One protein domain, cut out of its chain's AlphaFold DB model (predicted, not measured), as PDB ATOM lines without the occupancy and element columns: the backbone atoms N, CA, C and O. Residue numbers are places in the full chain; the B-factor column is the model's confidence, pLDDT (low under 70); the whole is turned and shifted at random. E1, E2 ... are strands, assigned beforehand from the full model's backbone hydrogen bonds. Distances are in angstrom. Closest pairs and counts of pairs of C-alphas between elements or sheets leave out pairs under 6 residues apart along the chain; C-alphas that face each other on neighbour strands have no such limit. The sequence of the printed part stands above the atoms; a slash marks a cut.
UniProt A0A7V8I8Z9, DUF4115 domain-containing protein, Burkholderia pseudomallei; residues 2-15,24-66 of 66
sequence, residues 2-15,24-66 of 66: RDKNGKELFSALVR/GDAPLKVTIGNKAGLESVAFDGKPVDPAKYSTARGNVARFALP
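Overview. This is residues 2 to 15 and 24 to 66 of the 66 residues of the protein "DUF4115 domain-containing protein" of Burkholderia pseudomallei (UniProt A0A7V8I8Z9). With little regular structure, this is two small two-stranded ribbons, E1 with E4 and the shorter hairpin of E2 and E3, joined by loops. The 57 printed residues have no named helix and four strands, E1 to E4; both sheets are antiparallel, and the class is all strand, with only 16 residues in named elements. It is compact, radius of gyration of the C-alphas 11.0 A, spanning 28 by 22 by 22 A.

Arrangement. E1, residues 28 to 32, and E4, residues 61 to 65, are antiparallel at 164 degrees; N 30 and O 63 are within hydrogen-bond range, 2.8 A. E2, residues 41 to 43, and E3, residues 46 to 48, form an antiparallel hairpin at 130 degrees; N 43 and O 46 are within range, 2.8 A. E1 and E3 are apart.

Along the chain. E1 begins at C-alpha 28 (305.862, 378.146, 276.938) and is 12.8 A long; E4, 12.6 A, ends at C-alpha 65 (306.620, 378.588, 281.826).

Size, cuts and confidence. Residues 16 to 23 are not printed, a gap of 21.6 A between C-alphas 15 and 24. The link E3 to E4 is long. Residues 50 to 58 have pLDDT under 70.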
ATOM      1  N   ARG A   2     308.454 379.679 272.185       85.50
ATOM      2  CA  ARG A   2     307.657 378.651 271.518       85.50
ATOM      3  C   ARG A   2     306.557 378.147 272.442       85.50
ATOM      4  O   ARG A   2     306.762 378.148 273.653       85.50
ATOM      5  N   ASP A   3     305.442 377.715 271.874       84.44
ATOM      6  CA  ASP A   3     304.352 377.067 272.610       84.44
ATOM      7  C   ASP A   3     304.610 375.559 272.815       84.44
ATOM      8  O   ASP A   3     305.604 375.010 272.315       84.44
ATOM      9  N   LYS A   4     303.689 374.884 273.516       83.31
ATOM     10  CA  LYS A   4     303.664 373.422 273.707       83.31
ATOM     11  C   LYS A   4     303.822 372.626 272.408       83.31
ATOM     12  O   LYS A   4     304.540 371.627 272.395       83.31
ATOM     13  N   ASN A   5     303.193 373.074 271.323       79.75
ATOM     14  CA  ASN A   5     303.240 372.432 270.008       79.75
ATOM     15  C   ASN A   5     304.551 372.711 269.250       79.75
ATOM     16  O   ASN A   5     304.748 372.234 268.135       79.75
ATOM     17  N   GLY A   6     305.468 373.487 269.838       80.62
ATOM     18  CA  GLY A   6     306.714 373.899 269.199       80.62
ATOM     19  C   GLY A   6     306.536 375.033 268.189       80.62
ATOM     20  O   GLY A   6     307.524 375.419 267.545       80.62
ATOM     21  N   LYS A   7     305.326 375.599 268.079       82.88
ATOM     22  CA  LYS A   7     305.046 376.776 267.260       82.88
ATOM     23  C   LYS A   7     305.834 377.938 267.825       82.88
ATOM     24  O   LYS A   7     305.809 378.222 269.021       82.88
ATOM     25  N   GLU A   8     306.559 378.611 266.953       87.31
ATOM     26  CA  GLU A   8     307.232 379.844 267.310       87.31
ATOM     27  C   GLU A   8     306.192 380.933 267.553       87.31
ATOM     28  O   GLU A   8     305.448 381.315 266.656       87.31
ATOM     29  N   LEU A   9     306.107 381.385 268.802       83.81
ATOM     30  CA  LEU A   9     305.230 382.486 269.187       83.81
ATOM     31  C   LEU A   9     305.937 383.825 269.002       83.81
ATOM     32  O   LEU A   9     305.304 384.821 268.678       83.81
ATOM     33  N   PHE A  10     307.252 383.853 269.238       84.31
ATOM     34  CA  PHE A  10     308.044 385.073 269.147       84.31
ATOM     35  C   PHE A  10     309.537 384.775 268.992       84.31
ATOM     36  O   PHE A  10     310.101 384.028 269.794       84.31
ATOM     37  N   SER A  11     310.206 385.400 268.030       83.19
ATOM     38  CA  SER A  11     311.633 385.201 267.738       83.19
ATOM     39  C   SER A  11     312.267 386.489 267.206       83.19
ATOM     40  O   SER A  11     312.609 386.621 266.036       83.19
ATOM     41  N   ALA A  12     312.433 387.480 268.078       80.62
ATOM     42  CA  ALA A  12     313.093 388.724 267.700       80.62
ATOM     43  C   ALA A  12     314.056 389.218 268.781       80.62
ATOM     44  O   ALA A  12     313.988 388.817 269.946       80.62
ATOM     45  N   LEU A  13     314.961 390.104 268.366       81.38
ATOM     46  CA  LEU A  13     315.781 390.902 269.268       81.38
ATOM     47  C   LEU A  13     314.878 391.887 270.012       81.38
ATOM     48  O   LEU A  13     314.247 392.738 269.393       81.38
ATOM     49  N   VAL A  14     314.851 391.770 271.336       77.81
ATOM     50  CA  VAL A  14     314.199 392.732 272.227       77.81
ATOM     51  C   VAL A  14     315.270 393.700 272.708       77.81
ATOM     52  O   VAL A  14     316.335 393.273 273.166       77.81
ATOM     53  N   ARG A  15     315.030 395.001 272.546       79.44
ATOM     54  CA  ARG A  15     315.950 396.043 273.021       79.44
ATOM     55  C   ARG A  15     315.693 396.360 274.494       79.44
ATOM     56  O   ARG A  15     314.596 396.135 274.993       79.44
ATOM     57  N   GLY A  24     300.337 382.523 274.361       74.81
ATOM     58  CA  GLY A  24     300.327 381.213 273.727       74.81
ATOM     59  C   GLY A  24     300.010 380.093 274.702       74.81
ATOM     60  O   GLY A  24     299.808 380.335 275.890       74.81
ATOM     61  N   ASP A  25     299.985 378.875 274.172       77.38
ATOM     62  CA  ASP A  25     299.586 377.682 274.910       77.38
ATOM     63  C   ASP A  25     300.740 377.125 275.747       77.38
ATOM     64  O   ASP A  25     301.866 376.944 275.260       77.38
ATOM     65  N   ALA A  26     300.456 376.857 277.017       72.88
ATOM     66  CA  ALA A  26     301.453 376.387 277.956       72.88
ATOM     67  C   ALA A  26     301.712 374.869 277.811       72.88
ATOM     68  O   ALA A  26     300.802 374.103 277.481       72.88
ATOM     69  N   PRO A  27     302.946 374.382 278.046       76.56
ATOM     70  CA  PRO A  27     304.100 375.125 278.545       76.56
ATOM     71  C   PRO A  27     304.828 375.958 277.475       76.56
ATOM     72  O   PRO A  27     305.167 375.466 276.396       76.56
ATOM     73  N   LEU A  28     305.152 377.210 277.814       81.38
ATOM     74  CA  LEU A  28     305.862 378.146 276.938       81.38
ATOM     75  C   LEU A  28     307.373 378.008 277.105       81.38
ATOM     76  O   LEU A  28     307.929 378.325 278.154       81.38
ATOM     77  N   LYS A  29     308.077 377.609 276.047       83.00
ATOM     78  CA  LYS A  29     309.544 377.560 276.019       83.00
ATOM     79  C   LYS A  29     310.108 378.934 275.673       83.00
ATOM     80  O   LYS A  29     310.033 379.395 274.529       83.00
ATOM     81  N   VAL A  30     310.738 379.576 276.645       82.12
ATOM     82  CA  VAL A  30     311.376 380.886 276.520       82.12
ATOM     83  C   VAL A  30     312.892 380.711 276.422       82.12
ATOM     84  O   VAL A  30     313.513 379.918 277.126       82.12
ATOM     85  N   THR A  31     313.517 381.419 275.482       83.44
ATOM     86  CA  THR A  31     314.976 381.470 275.330       83.44
ATOM     87  C   THR A  31     315.361 382.916 275.087       83.44
ATOM     88  O   THR A  31     314.856 383.533 274.153       83.44
ATOM     89  N   ILE A  32     316.237 383.440 275.933       80.25
ATOM     90  CA  ILE A  32     316.691 384.824 275.944       80.25
ATOM     91  C   ILE A  32     318.204 384.788 275.799       80.25
ATOM     92  O   ILE A  32     318.894 384.298 276.683       80.25
ATOM     93  N   GLY A  33     318.719 385.263 274.667       76.38
ATOM     94  CA  GLY A  33     320.154 385.233 274.361       76.38
ATOM     95  C   GLY A  33     320.999 386.254 275.131       76.38
ATOM     96  O   GLY A  33     322.220 386.146 275.113       76.38
ATOM     97  N   ASN A  34     320.355 387.230 275.782       78.19
ATOM     98  CA  ASN A  34     320.991 388.243 276.620       78.19
ATOM     99  C   ASN A  34     320.321 388.284 278.002       78.19
ATOM    100  O   ASN A  34     319.425 389.087 278.252       78.19
ATOM    101  N   LYS A  35     320.745 387.385 278.889       72.44
ATOM    102  CA  LYS A  35     320.291 387.311 280.280       72.44
ATOM    103  C   LYS A  35     320.634 388.588 281.045       72.44
ATOM    104  O   LYS A  35     319.835 389.015 281.865       72.44
ATOM    105  N   ALA A  36     321.797 389.188 280.791       72.31
ATOM    106  CA  ALA A  36     322.219 390.405 281.485       72.31
ATOM    107  C   ALA A  36     321.280 391.602 281.236       72.31
ATOM    108  O   ALA A  36     321.184 392.478 282.085       72.31
ATOM    109  N   GLY A  37     320.579 391.625 280.098       70.94
ATOM    110  CA  GLY A  37     319.566 392.637 279.778       70.94
ATOM    111  C   GLY A  37     318.137 392.266 280.186       70.94
ATOM    112  O   GLY A  37     317.206 392.973 279.811       70.94
ATOM    113  N   LEU A  38     317.933 391.145 280.883       75.62
ATOM    114  CA  LEU A  38     316.614 390.709 281.327       75.62
ATOM    115  C   LEU A  38     316.305 391.284 282.711       75.62
ATOM    116  O   LEU A  38     316.783 390.764 283.716       75.62
ATOM    117  N   GLU A  39     315.482 392.328 282.759       73.94
ATOM    118  CA  GLU A  39     315.132 393.003 284.016       73.94
ATOM    119  C   GLU A  39     313.995 392.306 284.770       73.94
ATOM    120  O   GLU A  39     314.039 392.167 285.991       73.94
ATOM    121  N   SER A  40     312.952 391.861 284.065       75.19
ATOM    122  CA  SER A  40     311.797 391.193 284.669       75.19
ATOM    123  C   SER A  40     311.032 390.363 283.649       75.19
ATOM    124  O   SER A  40     311.005 390.669 282.458       75.19
ATOM    125  N   VAL A  41     310.386 389.303 284.129       76.69
ATOM    126  CA  VAL A  41     309.454 388.490 283.347       76.69
ATOM    127  C   VAL A  41     308.168 388.396 284.147       76.69
ATOM    128  O   VAL A  41     308.207 388.135 285.342       76.69
ATOM    129  N   ALA A  42     307.029 388.609 283.499       77.06
ATOM    130  CA  ALA A  42     305.727 388.368 284.098       77.06
ATOM    131  C   ALA A  42     304.997 387.304 283.284       77.06
ATOM    132  O   ALA A  42     304.919 387.395 282.060       77.06
ATOM    133  N   PHE A  43     304.480 386.290 283.966       78.12
ATOM    134  CA  PHE A  43     303.643 385.256 283.386       78.12
ATOM    135  C   PHE A  43     302.258 385.349 284.014       78.12
ATOM    136  O   PHE A  43     302.145 385.340 285.236       78.12
ATOM    137  N   ASP A  44     301.219 385.483 283.187       75.44
ATOM    138  CA  ASP A  44     299.834 385.627 283.658       75.44
ATOM    139  C   ASP A  44     299.649 386.807 284.642       75.44
ATOM    140  O   ASP A  44     298.983 386.720 285.669       75.44
ATOM    141  N   GLY A  45     300.355 387.916 284.391       76.00
ATOM    142  CA  GLY A  45     300.382 389.079 285.287       76.00
ATOM    143  C   GLY A  45     301.175 388.876 286.586       76.00
ATOM    144  O   GLY A  45     301.329 389.821 287.356       76.00
ATOM    145  N   LYS A  46     301.727 387.682 286.831       78.06
ATOM    146  CA  LYS A  46     302.571 387.394 287.995       78.06
ATOM    147  C   LYS A  46     304.042 387.568 287.632       78.06
ATOM    148  O   LYS A  46     304.503 386.901 286.703       78.06
ATOM    149  N   PRO A  47     304.807 388.406 288.349       78.62
ATOM    150  CA  PRO A  47     306.248 388.469 288.156       78.62
ATOM    151  C   PRO A  47     306.843 387.093 288.468       78.62
ATOM    152  O   PRO A  47     306.700 386.566 289.572       78.62
ATOM    153  N   VAL A  48     307.475 386.490 287.469       73.94
ATOM    154  CA  VAL A  48     308.196 385.230 287.596       73.94
ATOM    155  C   VAL A  48     309.674 385.543 287.586       73.94
ATOM    156  O   VAL A  48     310.169 386.240 286.703       73.94
ATOM    157  N   ASP A  49     310.387 385.026 288.578       71.88
ATOM    158  CA  ASP A  49     311.831 385.160 288.606       71.88
ATOM    159  C   ASP A  49     312.428 384.291 287.486       71.88
ATOM    160  O   ASP A  49     312.310 383.060 287.526       71.88
ATOM    161  N   PRO A  50     313.052 384.890 286.460       66.12
ATOM    162  CA  PRO A  50     313.609 384.117 285.366       66.12
ATOM    163  C   PRO A  50     314.847 383.341 285.813       66.12
ATOM    164  O   PRO A  50     315.186 382.346 285.173       66.12
ATOM    165  N   ALA A  51     315.531 383.749 286.891       65.88
ATOM    166  CA  ALA A  51     316.710 383.053 287.396       65.88
ATOM    167  C   ALA A  51     316.360 381.666 287.957       65.88
ATOM    168  O   ALA A  51     317.130 380.734 287.730       65.88
ATOM    169  N   LYS A  52     315.168 381.486 288.547       66.06
ATOM    170  CA  LYS A  52     314.638 380.171 288.964       66.06
ATOM    171  C   LYS A  52     314.554 379.157 287.834       66.06
ATOM    172  O   LYS A  52     314.612 377.957 288.083       66.06
ATOM    173  N   TYR A  53     314.427 379.632 286.602       62.00
ATOM    174  CA  TYR A  53     314.290 378.764 285.447       62.00
ATOM    175  C   TYR A  53     315.458 378.876 284.460       62.00
ATOM    176  O   TYR A  53     315.557 378.072 283.536       62.00
ATOM    177  N   SER A  54     316.371 379.829 284.665       59.81
ATOM    178  CA  SER A  54     317.565 380.053 283.847       59.81
ATOM    179  C   SER A  54     318.614 378.979 284.123       59.81
ATOM    180  O   SER A  54     319.601 379.204 284.814       59.81
ATOM    181  N   THR A  55     318.421 377.800 283.545       56.06
ATOM    182  CA  THR A  55     319.348 376.659 283.654       56.06
ATOM    183  C   THR A  55     320.565 376.765 282.730       56.06
ATOM    184  O   THR A  55     321.417 375.879 282.715       56.06
ATOM    185  N   ALA A  56     320.685 377.831 281.937       55.94
ATOM    186  CA  ALA A  56     321.730 377.933 280.927       55.94
ATOM    187  C   ALA A  56     323.009 378.607 281.466       55.94
ATOM    188  O   ALA A  56     322.987 379.706 282.019       55.94
ATOM    189  N   ARG A  57     324.146 377.919 281.281       55.16
ATOM    190  CA  ARG A  57     325.499 378.479 281.424       55.16
ATOM    191  C   ARG A  57     325.705 379.576 280.371       55.16
ATOM    192  O   ARG A  57     325.472 379.339 279.188       55.16
ATOM    193  N   GLY A  58     326.210 380.735 280.792       69.44
ATOM    194  CA  GLY A  58     326.553 381.859 279.913       69.44
ATOM    195  C   GLY A  58     325.508 382.978 279.912       69.44
ATOM    196  O   GLY A  58     324.713 383.102 280.840       69.44
ATOM    197  N   ASN A  59     325.516 383.811 278.866       76.12
ATOM    198  CA  ASN A  59     324.602 384.954 278.744       76.12
ATOM    199  C   ASN A  59     323.210 384.571 278.203       76.12
ATOM    200  O   ASN A  59     322.423 385.442 277.859       76.12
ATOM    201  N   VAL A  60     322.886 383.281 278.114       80.62
ATOM    202  CA  VAL A  60     321.588 382.808 277.623       80.62
ATOM    203  C   VAL A  60     320.751 382.348 278.813       80.62
ATOM    204  O   VAL A  60     321.222 381.551 279.612       80.62
ATOM    205  N   ALA A  61     319.510 382.809 278.930       78.38
ATOM    206  CA  ALA A  61     318.508 382.274 279.845       78.38
ATOM    207  C   ALA A  61     317.526 381.404 279.052       78.38
ATOM    208  O   ALA A  61     316.945 381.850 278.065       78.38
ATOM    209  N   ARG A  62     317.338 380.149 279.455       82.00
ATOM    210  CA  ARG A  62     316.407 379.223 278.802       82.00
ATOM    211  C   ARG A  62     315.523 378.600 279.863       82.00
ATOM    212  O   ARG A  62     316.054 377.988 280.779       82.00
ATOM    213  N   PHE A  63     314.214 378.772 279.726       78.62
ATOM    214  CA  PHE A  63     313.230 378.320 280.700       78.62
ATOM    215  C   PHE A  63     311.903 377.928 280.063       78.62
ATOM    216  O   PHE A  63     311.616 378.310 278.931       78.62
ATOM    217  N   ALA A  64     311.095 377.164 280.795       78.44
ATOM    218  CA  ALA A  64     309.727 376.842 280.420       78.44
ATOM    219  C   ALA A  64     308.763 377.430 281.455       78.44
ATOM    220  O   ALA A  64     308.984 377.261 282.653       78.44
ATOM    221  N   LEU A  65     307.727 378.124 280.991       77.56
ATOM    222  CA  LEU A  65     306.620 378.588 281.826       77.56
ATOM    223  C   LEU A  65     305.484 377.554 281.753       77.56
ATOM    224  O   LEU A  65     305.252 377.044 280.653       77.56
ATOM    225  N   PRO A  66     304.862 377.195 282.890       73.44
ATOM    226  CA  PRO A  66     303.819 376.173 282.973       73.44
ATOM    227  C   PRO A  66     302.471 376.632 282.431       73.44
ATOM    228  O   PRO A  66     302.258 377.857 282.318       73.44
TER     229      PRO A  66